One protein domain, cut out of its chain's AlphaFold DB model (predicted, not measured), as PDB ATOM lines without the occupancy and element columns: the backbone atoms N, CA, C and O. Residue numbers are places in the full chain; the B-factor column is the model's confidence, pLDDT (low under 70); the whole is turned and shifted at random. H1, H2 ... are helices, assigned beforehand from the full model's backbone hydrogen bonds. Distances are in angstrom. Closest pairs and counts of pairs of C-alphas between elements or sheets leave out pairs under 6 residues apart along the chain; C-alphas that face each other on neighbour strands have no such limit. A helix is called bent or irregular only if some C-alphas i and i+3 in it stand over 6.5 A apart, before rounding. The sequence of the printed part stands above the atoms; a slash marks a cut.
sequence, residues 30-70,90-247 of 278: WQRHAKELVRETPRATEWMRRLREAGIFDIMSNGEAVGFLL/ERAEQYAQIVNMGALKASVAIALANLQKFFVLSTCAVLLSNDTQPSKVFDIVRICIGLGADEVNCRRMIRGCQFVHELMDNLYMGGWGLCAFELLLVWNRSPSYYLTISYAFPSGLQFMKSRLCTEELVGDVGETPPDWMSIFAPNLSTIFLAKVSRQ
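AT A GLANCE: This is residues 30 to 70 and 90 to 247 of the 278 residues of an uncharacterized protein of Cercospora zeae-maydis SCOH1-5 (UniProt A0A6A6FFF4). Two long helices, H5 and H7, meet at about a right angle as an L, and H8 packs on both inside the angle; H6 folds back along H5 as a hairpin. H9 packs across H7, H10 packs along H7 with H1 side by side with H10 and also touching H9, and the small helices H2, H3 and H4 follow H1 in a row past H8 towards H5, whose residues 90 to 100 stick out as an arm. The printed part has 199 residues, with twelve named helices, H1 to H12 in chain order, and no named strand: all helix. It is compact, with a radius of gyration of the C-alphas of 18.0 A and spans of 57 by 40 by 32 A.

IN THESE COORDINATES: Find C-alpha 30 at (-45.423, -22.163, 14.070), where H1, residues 30 to 40, begins. H2, residues 44 to 53, is irregular, with C-alphas 45 and 48 7.7 A apart; H3 is residues 56 to 60 and H4 residues 63 to 70. Past the cut, H5 runs 58.4 A through residues 90 to 129, from (-12.276, -3.011, -15.668). Next come H6, residues 134 to 145, and H7, residues 151 to 176, 34.6 A long and irregular, with C-alphas 173 and 176 7.0 A apart. Then read H8, residues 179 to 187, H9, 191 to 198, H10, 203 to 212, H11, 215 to 218, and H12, 234 to 247, ending at (-27.851, -46.073, -10.741).

HOW THE PARTS SIT: Start at the hub, H7, which touches six helices. Its residues 157 to 162 alone touch H5, about perpendicular at 75 degrees; the closest C-alphas, Leu 121 and Ile 158, are 5.8 A apart. H9 touches H7 at 75 degrees, closest at C-alphas Gly 160 and Leu 195, 4.2 A. H8 touches H5 with C-alphas Ala 111 and Leu 185 closest, 5.3 A. H5 and H6 form a hairpin at a shallow tilt of 13 degrees, opposite ways; C-alphas Cys 124 and Val 137 are closest, 5.9 A. H1 touches H10, the same way at 13 degrees, with C-alphas Val 38 and Leu 212 closest, 6.5 A. H11 only just touches H2, with 3 pairs of C-alphas within 8 A, closest at Ala 44 and Leu 217, 5.0 A. H3 and H4 only just touch, only at the corner, with 3 such pairs, Ile 59 and Ala 65 closest at 5.8 A. H12 touches no helix but is near H4. Every O i to N i+4 pair is within hydrogen-bond range in H1, H3, H4, H5, H6, H10 and H12; the counts are 4 of 6 in H2, 21 of 22 in H7, 3 of 5 in H8 and 2 of 4 in H9, and H11 is too short for such a pair.

THE WHOLE: The farthest C-alphas, Glu 90 and Asp 131, are 61.3 A apart. Residues 71 to 89 are not printed; C-alphas 70 and 90 are 33.0 A apart across the cut. The link from H11 to H12 is long, 15 residues. Look for pLDDT under 70 at residues 58 to 70, 90 to 102 and 220 to 247.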
ATOM      1  N   TRP A  30     -44.919 -21.616  15.339       94.88
ATOM      2  CA  TRP A  30     -45.423 -22.163  14.070       94.88
ATOM      3  C   TRP A  30     -46.163 -21.110  13.234       94.88
ATOM      4  O   TRP A  30     -45.981 -21.027  12.023       94.88
ATOM      5  N   GLN A  31     -46.958 -20.258  13.888       95.75
ATOM      6  CA  GLN A  31     -47.764 -19.245  13.218       95.75
ATOM      7  C   GLN A  31     -46.900 -18.061  12.775       95.75
ATOM      8  O   GLN A  31     -47.189 -17.443  11.753       95.75
ATOM      9  N   ARG A  32     -45.824 -17.752  13.512       95.44
ATOM     10  CA  ARG A  32     -44.824 -16.758  13.096       95.44
ATOM     11  C   ARG A  32     -44.135 -17.188  11.799       95.44
ATOM     12  O   ARG A  32     -44.088 -16.391  10.872       95.44
ATOM     13  N   HIS A  33     -43.690 -18.443  11.727       95.81
ATOM     14  CA  HIS A  33     -43.033 -19.009  10.544       95.81
ATOM     15  C   HIS A  33     -43.997 -19.089   9.349       95.81
ATOM     16  O   HIS A  33     -43.670 -18.683   8.240       95.81
ATOM     17  N   ALA A  34     -45.239 -19.522   9.581       96.69
ATOM     18  CA  ALA A  34     -46.265 -19.533   8.542       96.69
ATOM     19  C   ALA A  34     -46.542 -18.125   7.975       96.69
ATOM     20  O   ALA A  34     -46.602 -17.938   6.765       96.69
ATOM     21  N   LYS A  35     -46.668 -17.108   8.842       96.56
ATOM     22  CA  LYS A  35     -46.843 -15.707   8.416       96.56
ATOM     23  C   LYS A  35     -45.638 -15.167   7.645       96.56
ATOM     24  O   LYS A  35     -45.827 -14.373   6.729       96.56
ATOM     25  N   GLU A  36     -44.427 -15.568   8.023       96.56
ATOM     26  CA  GLU A  36     -43.202 -15.200   7.311       96.56
ATOM     27  C   GLU A  36     -43.217 -15.749   5.879       96.56
ATOM     28  O   GLU A  36     -43.059 -14.960   4.952       96.56
ATOM     29  N   LEU A  37     -43.539 -17.035   5.687       96.25
ATOM     30  CA  LEU A  37     -43.676 -17.626   4.348       96.25
ATOM     31  C   LEU A  37     -44.755 -16.939   3.509       96.25
ATOM     32  O   LEU A  37     -44.521 -16.626   2.345       96.25
ATOM     33  N   VAL A  38     -45.921 -16.658   4.094       96.19
ATOM     34  CA  VAL A  38     -46.995 -15.931   3.397       96.19
ATOM     35  C   VAL A  38     -46.509 -14.561   2.923       96.19
ATOM     36  O   VAL A  38     -46.765 -14.185   1.788       96.19
ATOM     37  N   ARG A  39     -45.765 -13.830   3.760       95.12
ATOM     38  CA  ARG A  39     -45.209 -12.516   3.403       95.12
ATOM     39  C   ARG A  39     -44.126 -12.602   2.323       95.12
ATOM     40  O   ARG A  39     -43.975 -11.674   1.540       95.12
ATOM     41  N   GLU A  40     -43.337 -13.670   2.329       94.06
ATOM     42  CA  GLU A  40     -42.267 -13.904   1.349       94.06
ATOM     43  C   GLU A  40     -42.777 -14.448   0.021       94.06
ATOM     44  O   GLU A  40     -42.055 -14.401  -0.973       94.06
ATOM     45  N   THR A  41     -44.011 -14.950   0.002       94.44
ATOM     46  CA  THR A  41     -44.640 -15.460  -1.209       94.44
ATOM     47  C   THR A  41     -44.827 -14.308  -2.192       94.44
ATOM     48  O   THR A  41     -45.479 -13.315  -1.857       94.44
ATOM     49  N   PRO A  42     -44.239 -14.400  -3.390       91.94
ATOM     50  CA  PRO A  42     -44.382 -13.356  -4.383       91.94
ATOM     51  C   PRO A  42     -45.802 -13.341  -4.948       91.94
ATOM     52  O   PRO A  42     -46.464 -14.373  -5.047       91.94
ATOM     53  N   ARG A  43     -46.255 -12.154  -5.345       90.38
ATOM     54  CA  ARG A  43     -47.485 -11.998  -6.129       90.38
ATOM     55  C   ARG A  43     -47.298 -12.610  -7.514       90.38
ATOM     56  O   ARG A  43     -46.177 -12.597  -8.028       90.38
ATOM     57  N   ALA A  44     -48.389 -13.043  -8.143       85.50
ATOM     58  CA  ALA A  44     -48.357 -13.603  -9.496       85.50
ATOM     59  C   ALA A  44     -47.639 -12.681 -10.499       85.50
ATOM     60  O   ALA A  44     -46.759 -13.109 -11.244       85.50
ATOM     61  N   THR A  45     -47.925 -11.378 -10.439       85.50
ATOM     62  CA  THR A  45     -47.314 -10.358 -11.310       85.50
ATOM     63  C   THR A  45     -45.817 -10.141 -11.067       85.50
ATOM     64  O   THR A  45     -45.124  -9.590 -11.918       85.50
ATOM     65  N   GLU A  46     -45.290 -10.571  -9.919       89.44
ATOM     66  CA  GLU A  46     -43.873 -10.452  -9.564       89.44
ATOM     67  C   GLU A  46     -43.099 -11.764  -9.738       89.44
ATOM     68  O   GLU A  46     -41.887 -11.785  -9.505       89.44
ATOM     69  N   TRP A  47     -43.771 -12.846 -10.134       87.81
ATOM     70  CA  TRP A  47     -43.217 -14.199 -10.152       87.81
ATOM     71  C   TRP A  47     -41.897 -14.283 -10.925       87.81
ATOM     72  O   TRP A  47     -40.849 -14.622 -10.369       87.81
ATOM     73  N   MET A  48     -41.916 -13.859 -12.191       84.31
ATOM     74  CA  MET A  48     -40.747 -13.912 -13.072       84.31
ATOM     75  C   MET A  48     -39.591 -13.045 -12.571       84.31
ATOM     76  O   MET A  48     -38.429 -13.448 -12.641       84.31
ATOM     77  N   ARG A  49     -39.898 -11.860 -12.026       88.12
ATOM     78  CA  ARG A  49     -38.891 -10.971 -11.429       88.12
ATOM     79  C   ARG A  49     -38.186 -11.674 -10.271       88.12
ATOM     80  O   ARG A  49     -36.963 -11.648 -10.185       88.12
ATOM     81  N   ARG A  50     -38.951 -12.347  -9.412       89.31
ATOM     82  CA  ARG A  50     -38.444 -13.038  -8.222       89.31
ATOM     83  C   ARG A  50     -37.600 -14.258  -8.566       89.31
ATOM     84  O   ARG A  50     -36.563 -14.460  -7.942       89.31
ATOM     85  N   LEU A  51     -37.980 -15.014  -9.593       84.88
ATOM     86  CA  LEU A  51     -37.166 -16.120 -10.103       84.88
ATOM     87  C   LEU A  51     -35.815 -15.645 -10.658       84.88
ATOM     88  O   LEU A  51     -34.794 -16.290 -10.413       84.88
ATOM     89  N   ARG A  52     -35.790 -14.509 -11.373       84.69
ATOM     90  CA  ARG A  52     -34.548 -13.893 -11.872       84.69
ATOM     91  C   ARG A  52     -33.670 -13.378 -10.736       84.69
ATOM     92  O   ARG A  52     -32.486 -13.685 -10.701       84.69
ATOM     93  N   GLU A  53     -34.248 -12.664  -9.773       85.88
ATOM     94  CA  GLU A  53     -33.523 -12.172  -8.590       85.88
ATOM     95  C   GLU A  53     -32.929 -13.304  -7.753       85.88
ATOM     96  O   GLU A  53     -31.829 -13.174  -7.218       85.88
ATOM     97  N   ALA A  54     -33.627 -14.434  -7.670       81.50
ATOM     98  CA  ALA A  54     -33.125 -15.626  -7.005       81.50
ATOM     99  C   ALA A  54     -32.050 -16.374  -7.821       81.50
ATOM    100  O   ALA A  54     -31.482 -17.337  -7.315       81.50
ATOM    101  N   GLY A  55     -31.781 -15.977  -9.073       77.56
ATOM    102  CA  GLY A  55     -30.890 -16.691  -9.997       77.56
ATOM    103  C   GLY A  55     -31.428 -18.052 -10.443       77.56
ATOM    104  O   GLY A  55     -30.712 -18.824 -11.077       77.56
ATOM    105  N   ILE A  56     -32.681 -18.359 -10.098       78.44
ATOM    106  CA  ILE A  56     -33.362 -19.604 -10.452       78.44
ATOM    107  C   ILE A  56     -33.673 -19.591 -11.946       78.44
ATOM    108  O   ILE A  56     -33.482 -20.608 -12.604       78.44
ATOM    109  N   PHE A  57     -34.089 -18.434 -12.479       73.44
ATOM    110  CA  PHE A  57     -34.513 -18.322 -13.871       73.44
ATOM    111  C   PHE A  57     -33.420 -18.782 -14.843       73.44
ATOM    112  O   PHE A  57     -33.625 -19.722 -15.601       73.44
ATOM    113  N   ASP A  58     -32.228 -18.190 -14.748       67.00
ATOM    114  CA  ASP A  58     -31.124 -18.469 -15.674       67.00
ATOM    115  C   ASP A  58     -30.604 -19.908 -15.558       67.00
ATOM    116  O   ASP A  58     -30.169 -20.505 -16.542       67.00
ATOM    117  N   ILE A  59     -30.651 -20.480 -14.351       63.81
ATOM    118  CA  ILE A  59     -30.267 -21.873 -14.125       63.81
ATOM    119  C   ILE A  59     -31.314 -22.808 -14.729       63.81
ATOM    120  O   ILE A  59     -30.937 -23.737 -15.431       63.81
ATOM    121  N   MET A  60     -32.607 -22.548 -14.535       61.56
ATOM    122  CA  MET A  60     -33.687 -23.364 -15.104       61.56
ATOM    123  C   MET A  60     -33.756 -23.280 -16.632       61.56
ATOM    124  O   MET A  60     -33.934 -24.306 -17.285       61.56
ATOM    125  N   SER A  61     -33.519 -22.098 -17.204       54.56
ATOM    126  CA  SER A  61     -33.393 -21.898 -18.654       54.56
ATOM    127  C   SER A  61     -32.149 -22.573 -19.246       54.56
ATOM    128  O   SER A  61     -32.068 -22.776 -20.455       54.56
ATOM    129  N   ASN A  62     -31.181 -22.969 -18.412       51.91
ATOM    130  CA  ASN A  62     -30.007 -23.730 -18.814       51.91
ATOM    131  C   ASN A  62     -30.057 -25.137 -18.195       51.91
ATOM    132  O   ASN A  62     -29.394 -25.429 -17.198       51.91
ATOM    133  N   GLY A  63     -30.842 -26.036 -18.796       50.12
ATOM    134  CA  GLY A  63     -31.021 -27.413 -18.312       50.12
ATOM    135  C   GLY A  63     -29.709 -28.188 -18.082       50.12
ATOM    136  O   GLY A  63     -29.651 -29.056 -17.207       50.12
ATOM    137  N   GLU A  64     -28.625 -27.836 -18.785       46.34
ATOM    138  CA  GLU A  64     -27.281 -28.372 -18.535       46.34
ATOM    139  C   GLU A  64     -26.667 -27.855 -17.229       46.34
ATOM    140  O   GLU A  64     -25.996 -28.618 -16.537       46.34
ATOM    141  N   ALA A  65     -26.921 -26.603 -16.840       49.88
ATOM    142  CA  ALA A  65     -26.489 -26.037 -15.565       49.88
ATOM    143  C   ALA A  65     -27.221 -26.676 -14.375       49.88
ATOM    144  O   ALA A  65     -26.580 -26.976 -13.369       49.88
ATOM    145  N   VAL A  66     -28.526 -26.957 -14.494       51.84
ATOM    146  CA  VAL A  66     -29.273 -27.753 -13.495       51.84
ATOM    147  C   VAL A  66     -28.690 -29.157 -13.413       51.84
ATOM    148  O   VAL A  66     -28.344 -29.615 -12.325       51.84
ATOM    149  N   GLY A  67     -28.493 -29.819 -14.558       50.75
ATOM    150  CA  GLY A  67     -27.816 -31.111 -14.624       50.75
ATOM    151  C   GLY A  67     -26.461 -31.067 -13.918       50.75
ATOM    152  O   GLY A  67     -26.218 -31.830 -12.992       50.75
ATOM    153  N   PHE A  68     -25.600 -30.121 -14.264       46.78
ATOM    154  CA  PHE A  68     -24.275 -29.974 -13.678       46.78
ATOM    155  C   PHE A  68     -24.321 -29.713 -12.166       46.78
ATOM    156  O   PHE A  68     -23.614 -30.388 -11.421       46.78
ATOM    157  N   LEU A  69     -25.178 -28.806 -11.683       52.56
ATOM    158  CA  LEU A  69     -25.321 -28.496 -10.254       52.56
ATOM    159  C   LEU A  69     -25.815 -29.696  -9.440       52.56
ATOM    160  O   LEU A  69     -25.311 -29.934  -8.346       52.56
ATOM    161  N   LEU A  70     -26.734 -30.490  -9.993       53.91
ATOM    162  CA  LEU A  70     -27.222 -31.714  -9.352       53.91
ATOM    163  C   LEU A  70     -26.169 -32.845  -9.345       53.91
ATOM    164  O   LEU A  70     -26.293 -33.770  -8.548       53.91
ATOM    165  N   GLU A  90     -11.721  -1.830 -14.988       67.38
ATOM    166  CA  GLU A  90     -12.276  -3.011 -15.668       67.38
ATOM    167  C   GLU A  90     -11.992  -4.306 -14.891       67.38
ATOM    168  O   GLU A  90     -12.854  -5.175 -14.774       67.38
ATOM    169  N   ARG A  91     -10.797  -4.444 -14.297       64.81
ATOM    170  CA  ARG A  91     -10.475  -5.599 -13.438       64.81
ATOM    171  C   ARG A  91     -11.284  -5.620 -12.147       64.81
ATOM    172  O   ARG A  91     -11.688  -6.699 -11.715       64.81
ATOM    173  N   ALA A  92     -11.509  -4.465 -11.522       62.78
ATOM    174  CA  ALA A  92     -12.339  -4.373 -10.325       62.78
ATOM    175  C   ALA A  92     -13.802  -4.727 -10.636       62.78
ATOM    176  O   ALA A  92     -14.412  -5.489  -9.888       62.78
ATOM    177  N   GLU A  93     -14.332  -4.255 -11.767       67.69
ATOM    178  CA  GLU A  93     -15.669  -4.609 -12.253       67.69
ATOM    179  C   GLU A  93     -15.788  -6.105 -12.550       67.69
ATOM    180  O   GLU A  93     -16.706  -6.757 -12.053       67.69
ATOM    181  N   GLN A  94     -14.828  -6.686 -13.277       58.16
ATOM    182  CA  GLN A  94     -14.788  -8.129 -13.542       58.16
ATOM    183  C   GLN A  94     -14.734  -8.942 -12.245       58.16
ATOM    184  O   GLN A  94     -15.454  -9.929 -12.096       58.16
ATOM    185  N   TYR A  95     -13.918  -8.527 -11.273       61.59
ATOM    186  CA  TYR A  95     -13.838  -9.210  -9.985       61.59
ATOM    187  C   TYR A  95     -15.153  -9.104  -9.202       61.59
ATOM    188  O   TYR A  95     -15.633 -10.107  -8.674       61.59
ATOM    189  N   ALA A  96     -15.776  -7.924  -9.170       63.34
ATOM    190  CA  ALA A  96     -17.080  -7.726  -8.542       63.34
ATOM    191  C   ALA A  96     -18.162  -8.602  -9.196       63.34
ATOM    192  O   ALA A  96     -18.938  -9.245  -8.487       63.34
ATOM    193  N   GLN A  97     -18.167  -8.706 -10.528       62.03
ATOM    194  CA  GLN A  97     -19.057  -9.602 -11.270       62.03
ATOM    195  C   GLN A  97     -18.813 -11.073 -10.907       62.03
ATOM    196  O   GLN A  97     -19.769 -11.786 -10.612       62.03
ATOM    197  N   ILE A  98     -17.554 -11.525 -10.853       59.81
ATOM    198  CA  ILE A  98     -17.199 -12.903 -10.471       59.81
ATOM    199  C   ILE A  98     -17.658 -13.217  -9.041       59.81
ATOM    200  O   ILE A  98     -18.255 -14.272  -8.809       59.81
ATOM    201  N   VAL A  99     -17.416 -12.313  -8.086       60.16
ATOM    202  CA  VAL A  99     -17.848 -12.475  -6.688       60.16
ATOM    203  C   VAL A  99     -19.373 -12.533  -6.600       60.16
ATOM    204  O   VAL A  99     -19.911 -13.434  -5.954       60.16
ATOM    205  N   ASN A 100     -20.074 -11.632  -7.293       67.81
ATOM    206  CA  ASN A 100     -21.536 -11.606  -7.320       67.81
ATOM    207  C   ASN A 100     -22.120 -12.887  -7.943       67.81
ATOM    208  O   ASN A 100     -23.010 -13.514  -7.371       67.81
ATOM    209  N   MET A 101     -21.560 -13.344  -9.067       66.00
ATOM    210  CA  MET A 101     -21.930 -14.622  -9.682       66.00
ATOM    211  C   MET A 101     -21.654 -15.811  -8.754       66.00
ATOM    212  O   MET A 101     -22.430 -16.765  -8.732       66.00
ATOM    213  N   GLY A 102     -20.558 -15.778  -7.991       64.75
ATOM    214  CA  GLY A 102     -20.235 -16.790  -6.986       64.75
ATOM    215  C   GLY A 102     -21.283 -16.862  -5.874       64.75
ATOM    216  O   GLY A 102     -21.739 -17.955  -5.533       64.75
ATOM    217  N   ALA A 103     -21.718 -15.708  -5.363       70.00
ATOM    218  CA  ALA A 103     -22.770 -15.615  -4.353       70.00
ATOM    219  C   ALA A 103     -24.121 -16.133  -4.878       70.00
ATOM    220  O   ALA A 103     -24.779 -16.927  -4.201       70.00
ATOM    221  N   LEU A 104     -24.498 -15.760  -6.105       71.06
ATOM    222  CA  LEU A 104     -25.730 -16.232  -6.742       71.06
ATOM    223  C   LEU A 104     -25.722 -17.759  -6.921       71.06
ATOM    224  O   LEU A 104     -26.669 -18.439  -6.529       71.06
ATOM    225  N   LYS A 105     -24.611 -18.317  -7.423       74.25
ATOM    226  CA  LYS A 105     -24.425 -19.772  -7.561       74.25
ATOM    227  C   LYS A 105     -24.536 -20.496  -6.221       74.25
ATOM    228  O   LYS A 105     -25.156 -21.553  -6.161       74.25
ATOM    229  N   ALA A 106     -23.957 -19.942  -5.156       74.69
ATOM    230  CA  ALA A 106     -24.056 -20.522  -3.819       74.69
ATOM    231  C   ALA A 106     -25.501 -20.505  -3.295       74.69
ATOM    232  O   ALA A 106     -25.969 -21.515  -2.774       74.69
ATOM    233  N   SER A 107     -26.222 -19.394  -3.480       81.94
ATOM    234  CA  SER A 107     -27.632 -19.272  -3.089       81.94
ATOM    235  C   SER A 107     -28.507 -20.321  -3.781       81.94
ATOM    236  O   SER A 107     -29.242 -21.056  -3.116       81.94
ATOM    237  N   VAL A 108     -28.364 -20.469  -5.102       82.00
ATOM    238  CA  VAL A 108     -29.135 -21.460  -5.864       82.00
ATOM    239  C   VAL A 108     -28.725 -22.886  -5.510       82.00
ATOM    240  O   VAL A 108     -29.589 -23.744  -5.360       82.00
ATOM    241  N   ALA A 109     -27.434 -23.152  -5.289       80.19
ATOM    242  CA  ALA A 109     -26.982 -24.461  -4.821       80.19
ATOM    243  C   ALA A 109     -27.609 -24.833  -3.465       80.19
ATOM    244  O   ALA A 109     -28.002 -25.981  -3.269       80.19
ATOM    245  N   ILE A 110     -27.761 -23.872  -2.547       86.44
ATOM    246  CA  ILE A 110     -28.453 -24.086  -1.267       86.44
ATOM    247  C   ILE A 110     -29.943 -24.376  -1.493       86.44
ATOM    248  O   ILE A 110     -30.464 -25.321  -0.896       86.44
ATOM    249  N   ALA A 111     -30.614 -23.619  -2.367       87.06
ATOM    250  CA  ALA A 111     -32.023 -23.838  -2.703       87.06
ATOM    251  C   ALA A 111     -32.260 -25.230  -3.301       87.06
ATOM    252  O   ALA A 111     -33.125 -25.971  -2.831       87.06
ATOM    253  N   LEU A 112     -31.426 -25.628  -4.263       83.25
ATOM    254  CA  LEU A 112     -31.455 -26.960  -4.860       83.25
ATOM    255  C   LEU A 112     -31.166 -28.050  -3.826       83.25
ATOM    256  O   LEU A 112     -31.886 -29.043  -3.784       83.25
ATOM    257  N   ALA A 113     -30.177 -27.863  -2.951       85.19
ATOM    258  CA  ALA A 113     -29.882 -28.825  -1.894       85.19
ATOM    259  C   ALA A 113     -31.061 -28.982  -0.920       85.19
ATOM    260  O   ALA A 113     -31.376 -30.095  -0.502       85.19
ATOM    261  N   ASN A 114     -31.744 -27.891  -0.559       90.75
ATOM    262  CA  ASN A 114     -32.943 -27.952   0.276       90.75
ATOM    263  C   ASN A 114     -34.091 -28.679  -0.434       90.75
ATOM    264  O   ASN A 114     -34.727 -29.535   0.183       90.75
ATOM    265  N   LEU A 115     -34.306 -28.418  -1.726       88.44
ATOM    266  CA  LEU A 115     -35.295 -29.133  -2.535       88.44
ATOM    267  C   LEU A 115     -34.982 -30.636  -2.634       88.44
ATOM    268  O   LEU A 115     -35.847 -31.471  -2.386       88.44
ATOM    269  N   GLN A 116     -33.730 -31.001  -2.916       84.06
ATOM    270  CA  GLN A 116     -33.289 -32.399  -2.961       84.06
ATOM    271  C   GLN A 116     -33.515 -33.116  -1.628       84.06
ATOM    272  O   GLN A 116     -33.931 -34.275  -1.615       84.06
ATOM    273  N   LYS A 117     -33.289 -32.435  -0.497       90.06
ATOM    274  CA  LYS A 117     -33.591 -32.997   0.824       90.06
ATOM    275  C   LYS A 117     -35.076 -33.325   0.969       90.06
ATOM    276  O   LYS A 117     -35.382 -34.375   1.526       90.06
ATOM    277  N   PHE A 118     -35.988 -32.496   0.450       89.88
ATOM    278  CA  PHE A 118     -37.411 -32.853   0.419       89.88
ATOM    279  C   PHE A 118     -37.644 -34.134  -0.372       89.88
ATOM    280  O   PHE A 118     -38.228 -35.057   0.175       89.88
ATOM    281  N   PHE A 119     -37.104 -34.266  -1.586       86.88
ATOM    282  CA  PHE A 119     -37.270 -35.499  -2.367       86.88
ATOM    283  C   PHE A 119     -36.755 -36.752  -1.650       86.88
ATOM    284  O   PHE A 119     -37.423 -37.792  -1.652       86.88
ATOM    285  N   VAL A 120     -35.597 -36.663  -0.989       85.38
ATOM    286  CA  VAL A 120     -35.052 -37.770  -0.190       85.38
ATOM    287  C   VAL A 120     -35.984 -38.112   0.975       85.38
ATOM    288  O   VAL A 120     -36.312 -39.281   1.181       85.38
ATOM    289  N   LEU A 121     -36.451 -37.110   1.722       91.56
ATOM    290  CA  LEU A 121     -37.360 -37.301   2.856       91.56
ATOM    291  C   LEU A 121     -38.726 -37.857   2.424       91.56
ATOM    292  O   LEU A 121     -39.288 -38.708   3.112       91.56
ATOM    293  N   SER A 122     -39.229 -37.442   1.268       88.25
ATOM    294  CA  SER A 122     -40.457 -37.959   0.663       88.25
ATOM    295  C   SER A 122     -40.316 -39.413   0.245       88.25
ATOM    296  O   SER A 122     -41.181 -40.232   0.546       88.25
ATOM    297  N   THR A 123     -39.181 -39.766  -0.362       82.94
ATOM    298  CA  THR A 123     -38.847 -41.160  -0.675       82.94
ATOM    299  C   THR A 123     -38.805 -42.000   0.602       82.94
ATOM    300  O   THR A 123     -39.379 -43.084   0.653       82.94
ATOM    301  N   CYS A 124     -38.210 -41.477   1.680       89.12
ATOM    302  CA  CYS A 124     -38.209 -42.133   2.989       89.12
ATOM    303  C   CYS A 124     -39.630 -42.353   3.542       89.12
ATOM    304  O   CYS A 124     -39.902 -43.404   4.123       89.12
ATOM    305  N   ALA A 125     -40.546 -41.398   3.348       89.50
ATOM    306  CA  ALA A 125     -41.948 -41.541   3.746       89.50
ATOM    307  C   ALA A 125     -42.642 -42.693   2.996       89.50
ATOM    308  O   ALA A 125     -43.354 -43.494   3.611       89.50
ATOM    309  N   VAL A 126     -42.397 -42.806   1.686       82.69
ATOM    310  CA  VAL A 126     -42.918 -43.897   0.847       82.69
ATOM    311  C   VAL A 126     -42.327 -45.242   1.274       82.69
ATOM    312  O   VAL A 126     -43.075 -46.190   1.495       82.69
ATOM    313  N   LEU A 127     -41.009 -45.327   1.479       84.62
ATOM    314  CA  LEU A 127     -40.341 -46.560   1.917       84.62
ATOM    315  C   LEU A 127     -40.890 -47.082   3.252       84.62
ATOM    316  O   LEU A 127     -41.145 -48.278   3.381       84.62
ATOM    317  N   LEU A 128     -41.124 -46.196   4.227       88.62
ATOM    318  CA  LEU A 128     -41.757 -46.577   5.496       88.62
ATOM    319  C   LEU A 128     -43.196 -47.063   5.322       88.62
ATOM    320  O   LEU A 128     -43.633 -47.921   6.082       88.62
ATOM    321  N   SER A 129     -43.929 -46.508   4.355       87.38
ATOM    322  CA  SER A 129     -45.303 -46.928   4.056       87.38
ATOM    323  C   SER A 129     -45.345 -48.299   3.370       87.38
ATOM    324  O   SER A 129     -46.312 -49.034   3.538       87.38
ATOM    325  N   ASN A 130     -44.269 -48.662   2.667       87.81
ATOM    326  CA  ASN A 130     -44.059 -49.961   2.023       87.81
ATOM    327  C   ASN A 130     -43.321 -50.962   2.933       87.81
ATOM    328  O   ASN A 130     -42.543 -51.782   2.450       87.81
ATOM    329  N   ASP A 131     -43.509 -50.860   4.253       92.06
ATOM    330  CA  ASP A 131     -42.980 -51.794   5.258       92.06
ATOM    331  C   ASP A 131     -41.437 -51.972   5.239       92.06
ATOM    332  O   ASP A 131     -40.896 -52.952   5.758       92.06
ATOM    333  N   THR A 132     -40.683 -51.001   4.699       88.69
ATOM    334  CA  THR A 132     -39.210 -51.018   4.767       88.69
ATOM    335  C   THR A 132     -38.740 -50.835   6.210       88.69
ATOM    336  O   THR A 132     -39.281 -50.019   6.961       88.69
ATOM    337  N   GLN A 133     -37.681 -51.553   6.598       93.75
ATOM    338  CA  GLN A 133     -37.126 -51.501   7.953       93.75
ATOM    339  C   GLN A 133     -36.812 -50.051   8.393       93.75
ATOM    340  O   GLN A 133     -35.952 -49.406   7.778       93.75
ATOM    341  N   PRO A 134     -37.424 -49.539   9.483       95.12
ATOM    342  CA  PRO A 134     -37.277 -48.138   9.876       95.12
ATOM    343  C   PRO A 134     -35.843 -47.697  10.173       95.12
ATOM    344  O   PRO A 134     -35.497 -46.561   9.868       95.12
ATOM    345  N   SER A 135     -34.997 -48.579  10.718       94.06
ATOM    346  CA  SER A 135     -33.589 -48.265  11.003       94.06
ATOM    347  C   SER A 135     -32.833 -47.843   9.743       94.06
ATOM    348  O   SER A 135     -32.215 -46.784   9.737       94.06
ATOM    349  N   LYS A 136     -32.985 -48.603   8.648       91.88
ATOM    350  CA  LYS A 136     -32.371 -48.300   7.346       91.88
ATOM    351  C   LYS A 136     -32.870 -46.976   6.778       91.88
ATOM    352  O   LYS A 136     -32.085 -46.188   6.261       91.88
ATOM    353  N   VAL A 137     -34.172 -46.707   6.895       90.38
ATOM    354  CA  VAL A 137     -34.738 -45.428   6.444       90.38
ATOM    355  C   VAL A 137     -34.200 -44.267   7.286       90.38
ATOM    356  O   VAL A 137     -33.837 -43.226   6.744       90.38
ATOM    357  N   PHE A 138     -34.096 -44.428   8.606       96.69
ATOM    358  CA  PHE A 138     -33.568 -43.384   9.484       96.69
ATOM    359  C   PHE A 138     -32.080 -43.113   9.266       96.69
ATOM    360  O   PHE A 138     -31.668 -41.969   9.426       96.69
ATOM    361  N   ASP A 139     -31.293 -44.095   8.828       91.62
ATOM    362  CA  ASP A 139     -29.904 -43.857   8.417       91.62
ATOM    363  C   ASP A 139     -29.825 -42.916   7.204       91.62
ATOM    364  O   ASP A 139     -29.035 -41.970   7.210       91.62
ATOM    365  N   ILE A 140     -30.713 -43.084   6.216       91.06
ATOM    366  CA  ILE A 140     -30.822 -42.163   5.069       91.06
ATOM    367  C   ILE A 140     -31.222 -40.762   5.543       91.06
ATOM    368  O   ILE A 140     -30.620 -39.764   5.138       91.06
ATOM    369  N   VAL A 141     -32.204 -40.670   6.446       93.31
ATOM    370  CA  VAL A 141     -32.626 -39.381   7.014       93.31
ATOM    371  C   VAL A 141     -31.462 -38.703   7.739       93.31
ATOM    372  O   VAL A 141     -31.211 -37.528   7.492       93.31
ATOM    373  N   ARG A 142     -30.696 -39.423   8.567       93.56
ATOM    374  CA  ARG A 142     -29.512 -38.890   9.264       93.56
ATOM    375  C   ARG A 142     -28.457 -38.360   8.301       93.56
ATOM    376  O   ARG A 142     -27.918 -37.284   8.536       93.56
ATOM    377  N   ILE A 143     -28.189 -39.054   7.198       90.75
ATOM    378  CA  ILE A 143     -27.282 -38.543   6.157       90.75
ATOM    379  C   ILE A 143     -27.827 -37.227   5.572       90.75
ATOM    380  O   ILE A 143     -27.079 -36.274   5.372       90.75
ATOM    381  N   CYS A 144     -29.140 -37.152   5.355       88.75
ATOM    382  CA  CYS A 144     -29.819 -36.011   4.744       88.75
ATOM    383  C   CYS A 144     -29.890 -34.758   5.646       88.75
ATOM    384  O   CYS A 144     -29.734 -33.635   5.154       88.75
ATOM    385  N   ILE A 145     -30.166 -34.918   6.947       89.69
ATOM    386  CA  ILE A 145     -30.422 -33.794   7.875       89.69
ATOM    387  C   ILE A 145     -29.368 -33.613   8.975       89.69
ATOM    388  O   ILE A 145     -29.389 -32.592   9.662       89.69
ATOM    389  N   GLY A 146     -28.454 -34.569   9.141       90.25
ATOM    390  CA  GLY A 146     -27.373 -34.539  10.127       90.25
ATOM    391  C   GLY A 146     -27.250 -35.845  10.918       90.25
ATOM    392  O   GLY A 146     -28.227 -36.348  11.476       90.25
ATOM    393  N   LEU A 147     -26.018 -36.362  11.019       87.12
ATOM    394  CA  LEU A 147     -25.712 -37.670  11.622       87.12
ATOM    395  C   LEU A 147     -26.102 -37.788  13.106       87.12
ATOM    396  O   LEU A 147     -26.311 -38.891  13.598       87.12
ATOM    397  N   GLY A 148     -26.230 -36.661  13.811       89.81
ATOM    398  CA  GLY A 148     -26.639 -36.617  15.218       89.81
ATOM    399  C   GLY A 148     -28.150 -36.713  15.464       89.81
ATOM    400  O   GLY A 148     -28.573 -36.598  16.611       89.81
ATOM    401  N   ALA A 149     -28.982 -36.869  14.428       92.00
ATOM    402  CA  ALA A 149     -30.430 -36.957  14.602       92.00
ATOM    403  C   ALA A 149     -30.856 -38.303  15.224       92.00
ATOM    404  O   ALA A 149     -30.572 -39.383  14.695       92.00
ATOM    405  N   ASP A 150     -31.598 -38.238  16.332       96.25
ATOM    406  CA  ASP A 150     -32.248 -39.408  16.923       96.25
ATOM    407  C   ASP A 150     -33.453 -39.880  16.079       96.25
ATOM    408  O   ASP A 150     -33.901 -39.213  15.140       96.25
ATOM    409  N   GLU A 151     -33.991 -41.064  16.385       96.31
ATOM    410  CA  GLU A 151     -35.139 -41.609  15.643       96.31
ATOM    411  C   GLU A 151     -36.390 -40.732  15.749       96.31
ATOM    412  O   GLU A 151     -37.189 -40.655  14.814       96.31
ATOM    413  N   VAL A 152     -36.574 -40.060  16.889       96.25
ATOM    414  CA  VAL A 152     -37.719 -39.178  17.121       96.25
ATOM    415  C   VAL A 152     -37.659 -37.994  16.159       96.25
ATOM    416  O   VAL A 152     -38.666 -37.662  15.531       96.25
ATOM    417  N   ASN A 153     -36.485 -37.388  16.003       96.00
ATOM    418  CA  ASN A 153     -36.228 -36.314  15.060       96.00
ATOM    419  C   ASN A 153     -36.371 -36.801  13.613       96.00
ATOM    420  O   ASN A 153     -37.011 -36.126  12.812       96.00
ATOM    421  N   CYS A 154     -35.888 -38.005  13.290       96.38
ATOM    422  CA  CYS A 154     -36.073 -38.588  11.958       96.38
ATOM    423  C   CYS A 154     -37.562 -38.735  11.607       96.38
ATOM    424  O   CYS A 154     -38.007 -38.253  10.565       96.38
ATOM    425  N   ARG A 155     -38.372 -39.317  12.504       96.50
ATOM    426  CA  ARG A 155     -39.830 -39.446  12.311       96.50
ATOM    427  C   ARG A 155     -40.514 -38.091  12.173       96.50
ATOM    428  O   ARG A 155     -41.405 -37.932  11.344       96.50
ATOM    429  N   ARG A 156     -40.115 -37.121  12.997       96.25
ATOM    430  CA  ARG A 156     -40.620 -35.747  12.932       96.25
ATOM    431  C   ARG A 156     -40.316 -35.122  11.580       96.25
ATOM    432  O   ARG A 156     -41.229 -34.589  10.965       96.25
ATOM    433  N   MET A 157     -39.092 -35.260  11.084       96.69
ATOM    434  CA  MET A 157     -38.704 -34.721   9.787       96.69
ATOM    435  C   MET A 157     -39.525 -35.311   8.640       96.69
ATOM    436  O   MET A 157     -40.021 -34.568   7.798       96.69
ATOM    437  N   ILE A 158     -39.734 -36.630   8.647       95.12
ATOM    438  CA  ILE A 158     -40.574 -37.309   7.652       95.12
ATOM    439  C   ILE A 158     -42.008 -36.757   7.688       95.12
ATOM    440  O   ILE A 158     -42.563 -36.440   6.641       95.12
ATOM    441  N   ARG A 159     -42.586 -36.551   8.879       94.31
ATOM    442  CA  ARG A 159     -43.910 -35.911   9.020       94.31
ATOM    443  C   ARG A 159     -43.929 -34.467   8.521       94.31
ATOM    444  O   ARG A 159     -44.888 -34.062   7.874       94.31
ATOM    445  N   GLY A 160     -42.878 -33.697   8.800       95.25
ATOM    446  CA  GLY A 160     -42.724 -32.343   8.266       95.25
ATOM    447  C   GLY A 160     -42.708 -32.335   6.737       95.25
ATOM    448  O   GLY A 160     -43.326 -31.476   6.118       95.25
ATOM    449  N   CYS A 161     -42.075 -33.336   6.126       94.50
ATOM    450  CA  CYS A 161     -42.059 -33.516   4.678       94.50
ATOM    451  C   CYS A 161     -43.440 -33.882   4.112       94.50
ATOM    452  O   CYS A 161     -43.871 -33.299   3.122       94.50
ATOM    453  N   GLN A 162     -44.173 -34.783   4.776       92.75
ATOM    454  CA  GLN A 162     -45.557 -35.119   4.412       92.75
ATOM    455  C   GLN A 162     -46.474 -33.889   4.471       92.75
ATOM    456  O   GLN A 162     -47.269 -33.673   3.563       92.75
ATOM    457  N   PHE A 163     -46.312 -33.042   5.493       95.56
ATOM    458  CA  PHE A 163     -47.010 -31.759   5.575       95.56
ATOM    459  C   PHE A 163     -46.709 -30.854   4.374       95.56
ATOM    460  O   PHE A 163     -47.622 -30.241   3.830       95.56
ATOM    461  N   VAL A 164     -45.438 -30.753   3.965       95.06
ATOM    462  CA  VAL A 164     -45.052 -29.942   2.800       95.06
ATOM    463  C   VAL A 164     -45.696 -30.481   1.532       95.06
ATOM    464  O   VAL A 164     -46.225 -29.687   0.768       95.06
ATOM    465  N   HIS A 165     -45.717 -31.796   1.329       91.75
ATOM    466  CA  HIS A 165     -46.409 -32.406   0.192       91.75
ATOM    467  C   HIS A 165     -47.893 -32.053   0.159       91.75
ATOM    468  O   HIS A 165     -48.370 -31.525  -0.838       91.75
ATOM    469  N   GLU A 166     -48.595 -32.249   1.274       94.00
ATOM    470  CA  GLU A 166     -50.017 -31.920   1.350       94.00
ATOM    471  C   GLU A 166     -50.261 -30.420   1.124       94.00
ATOM    472  O   GLU A 166     -51.244 -30.031   0.493       94.00
ATOM    473  N   LEU A 167     -49.349 -29.558   1.587       95.31
ATOM    474  CA  LEU A 167     -49.380 -28.136   1.265       95.31
ATOM    475  C   LEU A 167     -49.208 -27.901  -0.240       95.31
ATOM    476  O   LEU A 167     -50.034 -27.196  -0.807       95.31
ATOM    477  N   MET A 168     -48.193 -28.484  -0.885       93.94
ATOM    478  CA  MET A 168     -47.950 -28.305  -2.323       93.94
ATOM    479  C   MET A 168     -49.142 -28.780  -3.156       93.94
ATOM    480  O   MET A 168     -49.564 -28.054  -4.049       93.94
ATOM    481  N   ASP A 169     -49.753 -29.911  -2.806       88.88
ATOM    482  CA  ASP A 169     -50.955 -30.416  -3.476       88.88
ATOM    483  C   ASP A 169     -52.134 -29.445  -3.325       88.88
ATOM    484  O   ASP A 169     -52.841 -29.141  -4.287       88.88
ATOM    485  N   ASN A 170     -52.336 -28.892  -2.122       93.31
ATOM    486  CA  ASN A 170     -53.379 -27.893  -1.887       93.31
ATOM    487  C   ASN A 170     -53.120 -26.579  -2.638       93.31
ATOM    488  O   ASN A 170     -54.082 -25.931  -3.047       93.31
ATOM    489  N   LEU A 171     -51.858 -26.170  -2.804       92.31
ATOM    490  CA  LEU A 171     -51.499 -24.985  -3.584       92.31
ATOM    491  C   LEU A 171     -51.688 -25.238  -5.079       92.31
ATOM    492  O   LEU A 171     -52.311 -24.419  -5.752       92.31
ATOM    493  N   TYR A 172     -51.228 -26.390  -5.571       89.12
ATOM    494  CA  TYR A 172     -51.399 -26.831  -6.952       89.12
ATOM    495  C   TYR A 172     -52.880 -26.798  -7.344       89.12
ATOM    496  O   TYR A 172     -53.264 -26.088  -8.274       89.12
ATOM    497  N   MET A 173     -53.726 -27.480  -6.565       88.56
ATOM    498  CA  MET A 173     -55.182 -27.511  -6.764       88.56
ATOM    499  C   MET A 173     -55.851 -26.163  -6.470       88.56
ATOM    500  O   MET A 173     -56.956 -25.900  -6.936       88.56
ATOM    501  N   GLY A 174     -55.190 -25.305  -5.695       89.06
ATOM    502  CA  GLY A 174     -55.608 -23.938  -5.397       89.06
ATOM    503  C   GLY A 174     -55.282 -22.929  -6.497       89.06
ATOM    504  O   GLY A 174     -55.491 -21.744  -6.265       89.06
ATOM    505  N   GLY A 175     -54.775 -23.388  -7.646       87.44
ATOM    506  CA  GLY A 175     -54.532 -22.605  -8.858       87.44
ATOM    507  C   GLY A 175     -53.069 -22.230  -9.107       87.44
ATOM    508  O   GLY A 175     -52.763 -21.705 -10.169       87.44
ATOM    509  N   TRP A 176     -52.144 -22.550  -8.195       88.00
ATOM    510  CA  TRP A 176     -50.712 -22.325  -8.439       88.00
ATOM    511  C   TRP A 176     -50.140 -23.224  -9.544       88.00
ATOM    512  O   TRP A 176     -49.091 -22.910 -10.104       88.00
ATOM    513  N   GLY A 177     -50.769 -24.370  -9.827       87.06
ATOM    514  CA  GLY A 177     -50.224 -25.359 -10.757       87.06
ATOM    515  C   GLY A 177     -48.786 -25.753 -10.393       87.06
ATOM    516  O   GLY A 177     -48.447 -25.898  -9.216       87.06
ATOM    517  N   LEU A 178     -47.914 -25.896 -11.397       82.50
ATOM    518  CA  LEU A 178     -46.507 -26.281 -11.197       82.50
ATOM    519  C   LEU A 178     -45.701 -25.255 -10.379       82.50
ATOM    520  O   LEU A 178     -44.759 -25.641  -9.682       82.50
ATOM    521  N   CYS A 179     -46.108 -23.979 -10.378       85.88
ATOM    522  CA  CYS A 179     -45.463 -22.931  -9.583       85.88
ATOM    523  C   CYS A 179     -45.546 -23.208  -8.074       85.88
ATOM    524  O   CYS A 179     -44.715 -22.711  -7.313       85.88
ATOM    525  N   ALA A 180     -46.491 -24.048  -7.626       89.25
ATOM    526  CA  ALA A 180     -46.579 -24.475  -6.232       89.25
ATOM    527  C   ALA A 180     -45.249 -25.054  -5.734       89.25
ATOM    528  O   ALA A 180     -44.777 -24.683  -4.666       89.25
ATOM    529  N   PHE A 181     -44.607 -25.916  -6.522       85.50
ATOM    530  CA  PHE A 181     -43.354 -26.558  -6.127       85.50
ATOM    531  C   PHE A 181     -42.141 -25.634  -6.290       85.50
ATOM    532  O   PHE A 181     -41.171 -25.733  -5.537       85.50
ATOM    533  N   GLU A 182     -42.208 -24.681  -7.220       87.56
ATOM    534  CA  GLU A 182     -41.206 -23.621  -7.371       87.56
ATOM    535  C   GLU A 182     -41.171 -22.688  -6.150       87.56
ATOM    536  O   GLU A 182     -40.105 -22.170  -5.811       87.56
ATOM    537  N   LEU A 183     -42.277 -22.550  -5.400       91.31
ATOM    538  CA  LEU A 183     -42.270 -21.834  -4.118       91.31
ATOM    539  C   LEU A 183     -41.253 -22.412  -3.130       91.31
ATOM    540  O   LEU A 183     -40.691 -21.653  -2.346       91.31
ATOM    541  N   LEU A 184     -40.952 -23.715  -3.164       91.38
ATOM    542  CA  LEU A 184     -39.918 -24.293  -2.296       91.38
ATOM    543  C   LEU A 184     -38.522 -23.749  -2.624       91.38
ATOM    544  O   LEU A 184     -37.713 -23.550  -1.716       91.38
ATOM    545  N   LEU A 185     -38.254 -23.473  -3.903       90.06
ATOM    546  CA  LEU A 185     -37.014 -22.834  -4.334       90.06
ATOM    547  C   LEU A 185     -36.993 -21.353  -3.965       90.06
ATOM    548  O   LEU A 185     -35.976 -20.872  -3.472       90.06
ATOM    549  N   VAL A 186     -38.109 -20.648  -4.165       90.81
ATOM    550  CA  VAL A 186     -38.217 -19.212  -3.861       90.81
ATOM    551  C   VAL A 186     -38.125 -18.956  -2.357       90.81
ATOM    552  O   VAL A 186     -37.387 -18.074  -1.924       90.81
ATOM    553  N   TRP A 187     -38.826 -19.743  -1.539       94.19
ATOM    554  CA  TRP A 187     -38.753 -19.652  -0.082       94.19
ATOM    555  C   TRP A 187     -37.395 -20.100   0.461       94.19
ATOM    556  O   TRP A 187     -36.978 -19.616   1.511       94.19
ATOM    557  N   ASN A 188     -36.722 -21.034  -0.226       93.38
ATOM    558  CA  ASN A 188     -35.402 -21.566   0.125       93.38
ATOM    559  C   ASN A 188     -35.254 -21.879   1.629       93.38
ATOM    560  O   ASN A 188     -34.282 -21.499   2.291       93.38
ATOM    561  N   ARG A 189     -36.256 -22.546   2.214       95.38
ATOM    562  CA  ARG A 189     -36.220 -22.938   3.627       95.38
ATOM    563  C   ARG A 189     -35.776 -24.387   3.768       95.38
ATOM    564  O   ARG A 189     -36.098 -25.249   2.955       95.38
ATOM    565  N   SER A 190     -35.037 -24.665   4.838       94.56
ATOM    566  CA  SER A 190     -34.633 -26.034   5.158       94.56
ATOM    567  C   SER A 190     -35.840 -26.878   5.595       94.56
ATOM    568  O   SER A 190     -36.802 -26.330   6.142       94.56
ATOM    569  N   PRO A 191     -35.794 -28.216   5.459       93.94
ATOM    570  CA  PRO A 191     -36.868 -29.095   5.935       93.94
ATOM    571  C   PRO A 191     -37.275 -28.868   7.405       93.94
ATOM    572  O   PRO A 191     -38.461 -28.871   7.741       93.94
ATOM    573  N   SER A 192     -36.308 -28.559   8.276       94.38
ATOM    574  CA  SER A 192     -36.546 -28.245   9.693       94.38
ATOM    575  C   SER A 192     -37.428 -27.013   9.919       94.38
ATOM    576  O   SER A 192     -38.110 -26.926  10.939       94.38
ATOM    577  N   TYR A 193     -37.439 -26.060   8.984       95.62
ATOM    578  CA  TYR A 193     -38.299 -24.882   9.069       95.62
ATOM    579  C   TYR A 193     -39.779 -25.293   9.000       95.62
ATOM    580  O   TYR A 193     -40.572 -24.948   9.878       95.62
ATOM    581  N   TYR A 194     -40.137 -26.119   8.014       95.12
ATOM    582  CA  TYR A 194     -41.510 -26.594   7.812       95.12
ATOM    583  C   TYR A 194     -41.965 -27.573   8.890       95.12
ATOM    584  O   TYR A 194     -43.146 -27.593   9.234       95.12
ATOM    585  N   LEU A 195     -41.036 -28.321   9.494       94.44
ATOM    586  CA  LEU A 195     -41.329 -29.137  10.671       94.44
ATOM    587  C   LEU A 195     -41.983 -28.302  11.785       94.44
ATOM    588  O   LEU A 195     -42.973 -28.737  12.373       94.44
ATOM    589  N   THR A 196     -41.501 -27.079  12.018       93.81
ATOM    590  CA  THR A 196     -42.076 -26.171  13.026       93.81
ATOM    591  C   THR A 196     -43.537 -25.839  12.727       93.81
ATOM    592  O   THR A 196     -44.356 -25.795  13.643       93.81
ATOM    593  N   ILE A 197     -43.883 -25.653  11.450       95.19
ATOM    594  CA  ILE A 197     -45.258 -25.385  11.008       95.19
ATOM    595  C   ILE A 197     -46.122 -26.647  11.149       95.19
ATOM    596  O   ILE A 197     -47.242 -26.581  11.662       95.19
ATOM    597  N   SER A 198     -45.575 -27.804  10.768       95.31
ATOM    598  CA  SER A 198     -46.274 -29.093  10.781       95.31
ATOM    599  C   SER A 198     -46.729 -29.527  12.177       95.31
ATOM    600  O   SER A 198     -47.707 -30.259  12.305       95.31
ATOM    601  N   TYR A 199     -46.095 -29.035  13.251       93.50
ATOM    602  CA  TYR A 199     -46.534 -29.327  14.621       93.50
ATOM    603  C   TYR A 199     -47.945 -28.819  14.931       93.50
ATOM    604  O   TYR A 199     -48.575 -29.313  15.862       93.50
ATOM    605  N   ALA A 200     -48.442 -27.847  14.163       92.81
ATOM    606  CA  ALA A 200     -49.797 -27.328  14.281       92.81
ATOM    607  C   ALA A 200     -50.778 -27.962  13.282       92.81
ATOM    608  O   ALA A 200     -51.844 -27.398  13.041       92.81
ATOM    609  N   PHE A 201     -50.437 -29.095  12.664       90.06
ATOM    610  CA  PHE A 201     -51.346 -29.803  11.764       90.06
ATOM    611  C   PHE A 201     -52.628 -30.264  12.496       90.06
ATOM    612  O   PHE A 201     -52.523 -30.764  13.619       90.06
ATOM    613  N   PRO A 202     -53.832 -30.118  11.899       94.50
ATOM    614  CA  PRO A 202     -54.119 -29.615  10.545       94.50
ATOM    615  C   PRO A 202     -54.254 -28.086  10.439       94.50
ATOM    616  O   PRO A 202     -54.247 -27.536   9.339       94.50
ATOM    617  N   SER A 203     -54.348 -27.369  11.560       94.94
ATOM    618  CA  SER A 203     -54.573 -25.916  11.595       94.94
ATOM    619  C   SER A 203     -53.510 -25.112  10.839       94.94
ATOM    620  O   SER A 203     -53.842 -24.135  10.171       94.94
ATOM    621  N   GLY A 204     -52.241 -25.525  10.908       92.62
ATOM    622  CA  GLY A 204     -51.147 -24.905  10.156       92.62
ATOM    623  C   GLY A 204     -51.338 -25.007   8.641       92.62
ATOM    624  O   GLY A 204     -51.130 -24.024   7.934       92.62
ATOM    625  N   LEU A 205     -51.808 -26.161   8.153       94.94
ATOM    626  CA  LEU A 205     -52.081 -26.379   6.731       94.94
ATOM    627  C   LEU A 205     -53.238 -25.494   6.260       94.94
ATOM    628  O   LEU A 205     -53.107 -24.784   5.267       94.94
ATOM    629  N   GLN A 206     -54.343 -25.485   7.009       95.81
ATOM    630  CA  GLN A 206     -55.510 -24.659   6.685       95.81
ATOM    631  C   GLN A 206     -55.174 -23.165   6.692       95.81
ATOM    632  O   GLN A 206     -55.590 -22.426   5.799       95.81
ATOM    633  N   PHE A 207     -54.363 -22.721   7.659       96.25
ATOM    634  CA  PHE A 207     -53.876 -21.346   7.698       96.25
ATOM    635  C   PHE A 207     -53.096 -20.998   6.426       96.25
ATOM    636  O   PHE A 207     -53.424 -20.007   5.777       96.25
ATOM    637  N   MET A 208     -52.114 -21.823   6.043       96.62
ATOM    638  CA  MET A 208     -51.313 -21.603   4.835       96.62
ATOM    639  C   MET A 208     -52.185 -21.591   3.575       96.62
ATOM    640  O   MET A 208     -52.127 -20.632   2.812       96.62
ATOM    641  N   LYS A 209     -53.069 -22.582   3.408       95.31
ATOM    642  CA  LYS A 209     -53.999 -22.667   2.273       95.31
ATOM    643  C   LYS A 209     -54.851 -21.404   2.124       95.31
ATOM    644  O   LYS A 209     -54.879 -20.803   1.058       95.31
ATOM    645  N   SER A 210     -55.495 -20.964   3.206       95.44
ATOM    646  CA  SER A 210     -56.375 -19.782   3.177       95.44
ATOM    647  C   SER A 210     -55.652 -18.473   2.842       95.44
ATOM    648  O   SER A 210     -56.292 -17.499   2.458       95.44
ATOM    649  N   ARG A 211     -54.328 -18.430   3.028       95.75
ATOM    650  CA  ARG A 211     -53.508 -17.238   2.798       95.75
ATOM    651  C   ARG A 211     -52.757 -17.260   1.478       95.75
ATOM    652  O   ARG A 211     -52.469 -16.185   0.971       95.75
ATOM    653  N   LEU A 212     -52.433 -18.441   0.965       95.19
ATOM    654  CA  LEU A 212     -51.640 -18.605  -0.249       95.19
ATOM    655  C   LEU A 212     -52.493 -18.835  -1.498       95.19
ATOM    656  O   LEU A 212     -52.028 -18.541  -2.590       95.19
ATOM    657  N   CYS A 213     -53.729 -19.319  -1.364       92.62
ATOM    658  CA  CYS A 213     -54.637 -19.531  -2.497       92.62
ATOM    659  C   CYS A 213     -55.571 -18.328  -2.729       92.62
ATOM    660  O   CYS A 213     -56.769 -18.504  -2.944       92.62
ATOM    661  N   THR A 214     -55.059 -17.103  -2.595       90.56
ATOM    662  CA  THR A 214     -55.823 -15.879  -2.888       90.56
ATOM    663  C   THR A 214     -55.658 -15.491  -4.354       90.56
ATOM    664  O   THR A 214     -54.605 -15.732  -4.943       90.56
ATOM    665  N   GLU A 215     -56.662 -14.833  -4.941       84.12
ATOM    666  CA  GLU A 215     -56.612 -14.377  -6.342       84.12
ATOM    667  C   GLU A 215     -55.396 -13.483  -6.638       84.12
ATOM    668  O   GLU A 215     -54.824 -13.548  -7.717       84.12
ATOM    669  N   GLU A 216     -54.941 -12.692  -5.665       84.00
ATOM    670  CA  GLU A 216     -53.753 -11.835  -5.798       84.00
ATOM    671  C   GLU A 216     -52.449 -12.627  -6.009       84.00
ATOM    672  O   GLU A 216     -51.533 -12.168  -6.693       84.00
ATOM    673  N   LEU A 217     -52.347 -13.804  -5.390       84.25
ATOM    674  CA  LEU A 217     -51.148 -14.639  -5.440       84.25
ATOM    675  C   LEU A 217     -51.200 -15.663  -6.574       84.25
ATOM    676  O   LEU A 217     -50.163 -15.993  -7.136       84.25
ATOM    677  N   VAL A 218     -52.401 -16.137  -6.895       82.19
ATOM    678  CA  VAL A 218     -52.664 -17.200  -7.876       82.19
ATOM    679  C   VAL A 218     -53.035 -16.658  -9.257       82.19
ATOM    680  O   VAL A 218     -53.046 -17.420 -10.217       82.19
ATOM    681  N   GLY A 219     -53.376 -15.368  -9.353       75.12
ATOM    682  CA  GLY A 219     -53.823 -14.721 -10.585       75.12
ATOM    683  C   GLY A 219     -52.860 -14.909 -11.754       75.12
ATOM    684  O   GLY A 219     -51.781 -15.468 -11.601       75.12
ATOM    685  N   ASP A 220     -53.261 -14.435 -12.931       66.56
ATOM    686  CA  ASP A 220     -52.546 -14.714 -14.176       66.56
ATOM    687  C   ASP A 220     -51.064 -14.324 -14.048       66.56
ATOM    688  O   ASP A 220     -50.702 -13.143 -13.974       66.56
ATOM    689  N   VAL A 221     -50.202 -15.338 -13.920       63.31
ATOM    690  CA  VAL A 221     -48.755 -15.159 -13.918       63.31
ATOM    691  C   VAL A 221     -48.449 -14.692 -15.329       63.31
ATOM    692  O   VAL A 221     -48.473 -15.504 -16.250       63.31
ATOM    693  N   GLY A 222     -48.275 -13.375 -15.493       59.56
ATOM    694  CA  GLY A 222     -48.141 -12.737 -16.803       59.56
ATOM    695  C   GLY A 222     -47.219 -13.543 -17.713       59.56
ATOM    696  O   GLY A 222     -46.201 -14.032 -17.225       59.56
ATOM    697  N   GLU A 223     -47.641 -13.708 -18.976       56.94
ATOM    698  CA  GLU A 223     -47.105 -14.641 -19.981       56.94
ATOM    699  C   GLU A 223     -45.755 -15.241 -19.586       56.94
ATOM    700  O   GLU A 223     -44.701 -14.600 -19.675       56.94
ATOM    701  N   THR A 224     -45.798 -16.486 -19.106       59.91
ATOM    702  CA  THR A 224     -44.579 -17.247 -18.857       59.91
ATOM    703  C   THR A 224     -43.807 -17.290 -20.176       59.91
ATOM    704  O   THR A 224     -44.404 -17.636 -21.201       59.91
ATOM    705  N   PRO A 225     -42.518 -16.905 -20.202       60.03
ATOM    706  CA  PRO A 225     -41.754 -16.890 -21.439       60.03
ATOM    707  C   PRO A 225     -41.847 -18.249 -22.152       60.03
ATOM    708  O   PRO A 225     -41.844 -19.277 -21.474       60.03
ATOM    709  N   PRO A 226     -41.925 -18.294 -23.492       57.59
ATOM    710  CA  PRO A 226     -42.088 -19.551 -24.229       57.59
ATOM    711  C   PRO A 226     -40.919 -20.534 -24.034       57.59
ATOM    712  O   PRO A 226     -41.059 -21.724 -24.300       57.59
ATOM    713  N   ASP A 227     -39.772 -20.048 -23.561       59.31
ATOM    714  CA  ASP A 227     -38.579 -20.808 -23.189       59.31
ATOM    715  C   ASP A 227     -38.540 -21.221 -21.704       59.31
ATOM    716  O   ASP A 227     -37.616 -21.918 -21.280       59.31
ATOM    717  N   TRP A 228     -39.531 -20.825 -20.896       61.91
ATOM    718  CA  TRP A 228     -39.625 -21.231 -19.497       61.91
ATOM    719  C   TRP A 228     -40.054 -22.692 -19.380       61.91
ATOM    720  O   TRP A 228     -41.172 -23.068 -19.730       61.91
ATOM    721  N   MET A 229     -39.179 -23.517 -18.810       59.34
ATOM    722  CA  MET A 229     -39.506 -24.886 -18.439       59.34
ATOM    723  C   MET A 229     -39.400 -25.031 -16.927       59.34
ATOM    724  O   MET A 229     -38.320 -24.886 -16.353       59.34
ATOM    725  N   SER A 230     -40.525 -25.337 -16.278       61.66
ATOM    726  CA  SER A 230     -40.516 -25.666 -14.854       61.66
ATOM    727  C   SER A 230     -39.588 -26.859 -14.601       61.66
ATOM    728  O   SER A 230     -39.590 -27.822 -15.369       61.66
ATOM    729  N   ILE A 231     -38.833 -26.855 -13.500       58.53
ATOM    730  CA  ILE A 231     -37.997 -28.009 -13.111       58.53
ATOM    731  C   ILE A 231     -38.833 -29.249 -12.778       58.53
ATOM    732  O   ILE A 231     -38.310 -30.360 -12.757       58.53
ATOM    733  N   PHE A 232     -40.127 -29.042 -12.531       59.22
ATOM    734  CA  PHE A 232     -41.123 -30.079 -12.296       59.22
ATOM    735  C   PHE A 232     -41.915 -30.418 -13.564       59.22
ATOM    736  O   PHE A 232     -42.857 -31.201 -13.504       59.22
ATOM    737  N   ALA A 233     -41.558 -29.837 -14.718       55.31
ATOM    738  CA  ALA A 233     -42.087 -30.299 -15.987       55.31
ATOM    739  C   ALA A 233     -41.605 -31.748 -16.227       55.31
ATOM    740  O   ALA A 233     -40.418 -32.029 -16.010       55.31
ATOM    741  N   PRO A 234     -42.477 -32.647 -16.726       46.25
ATOM    742  CA  PRO A 234     -42.255 -34.099 -16.765       46.25
ATOM    743  C   PRO A 234     -40.908 -34.546 -17.349       46.25
ATOM    744  O   PRO A 234     -40.366 -35.587 -16.988       46.25
ATOM    745  N   ASN A 235     -40.324 -33.760 -18.254       48.16
ATOM    746  CA  ASN A 235     -39.070 -34.108 -18.914       48.16
ATOM    747  C   ASN A 235     -37.879 -34.189 -17.943       48.16
ATOM    748  O   ASN A 235     -37.033 -35.068 -18.099       48.16
ATOM    749  N   LEU A 236     -37.796 -33.326 -16.925       43.94
ATOM    750  CA  LEU A 236     -36.662 -33.315 -15.989       43.94
ATOM    751  C   LEU A 236     -36.791 -34.387 -14.906       43.94
ATOM    752  O   LEU A 236     -35.804 -35.048 -14.572       43.94
ATOM    753  N   SER A 237     -38.003 -34.614 -14.413       46.09
ATOM    754  CA  SER A 237     -38.336 -35.685 -13.477       46.09
ATOM    755  C   SER A 237     -38.190 -37.067 -14.116       46.09
ATOM    756  O   SER A 237     -37.557 -37.933 -13.515       46.09
ATOM    757  N   THR A 238     -38.600 -37.249 -15.376       46.44
ATOM    758  CA  THR A 238     -38.351 -38.492 -16.129       46.44
ATOM    759  C   THR A 238     -36.851 -38.740 -16.323       46.44
ATOM    760  O   THR A 238     -36.377 -39.859 -16.124       46.44
ATOM    761  N   ILE A 239     -36.057 -37.710 -16.651       48.09
ATOM    762  CA  ILE A 239     -34.590 -37.831 -16.773       48.09
ATOM    763  C   ILE A 239     -33.947 -38.173 -15.421       48.09
ATOM    764  O   ILE A 239     -33.041 -39.011 -15.366       48.09
ATOM    765  N   PHE A 240     -34.401 -37.547 -14.333       46.94
ATOM    766  CA  PHE A 240     -33.904 -37.799 -12.983       46.94
ATOM    767  C   PHE A 240     -34.252 -39.217 -12.512       46.94
ATOM    768  O   PHE A 240     -33.354 -39.970 -12.134       46.94
ATOM    769  N   LEU A 241     -35.518 -39.625 -12.617       47.00
ATOM    770  CA  LEU A 241     -35.998 -40.950 -12.223       47.00
ATOM    771  C   LEU A 241     -35.387 -42.059 -13.083       47.00
ATOM    772  O   LEU A 241     -34.934 -43.064 -12.537       47.00
ATOM    773  N   ALA A 242     -35.270 -41.872 -14.402       50.41
ATOM    774  CA  ALA A 242     -34.605 -42.836 -15.277       50.41
ATOM    775  C   ALA A 242     -33.119 -43.007 -14.923       50.41
ATOM    776  O   ALA A 242     -32.586 -44.113 -15.006       50.41
ATOM    777  N   LYS A 243     -32.433 -41.938 -14.501       48.16
ATOM    778  CA  LYS A 243     -31.030 -42.010 -14.070       48.16
ATOM    779  C   LYS A 243     -30.864 -42.618 -12.679       48.16
ATOM    780  O   LYS A 243     -29.977 -43.450 -12.511       48.16
ATOM    781  N   VAL A 244     -31.711 -42.262 -11.712       46.44
ATOM    782  CA  VAL A 244     -31.718 -42.879 -10.371       46.44
ATOM    783  C   VAL A 244     -32.033 -44.370 -10.484       46.44
ATOM    784  O   VAL A 244     -31.331 -45.184  -9.894       46.44
ATOM    785  N   SER A 245     -33.005 -44.743 -11.319       44.62
ATOM    786  CA  SER A 245     -33.316 -46.140 -11.627       44.62
ATOM    787  C   SER A 245     -32.107 -46.869 -12.225       44.62
ATOM    788  O   SER A 245     -31.741 -47.929 -11.731       44.62
ATOM    789  N   ARG A 246     -31.390 -46.267 -13.189       48.91
ATOM    790  CA  ARG A 246     -30.145 -46.844 -13.741       48.91
ATOM    791  C   ARG A 246     -29.010 -46.958 -12.719       48.91
ATOM    792  O   ARG A 246     -28.250 -47.917 -12.781       48.91
ATOM    793  N   GLN A 247     -28.872 -46.009 -11.793       44.75
ATOM    794  CA  GLN A 247     -27.851 -46.073 -10.741       44.75
ATOM    795  C   GLN A 247     -28.176 -47.131  -9.682       44.75
ATOM    796  O   GLN A 247     -27.274 -47.826  -9.226       44.75
TER     797      GLN A 247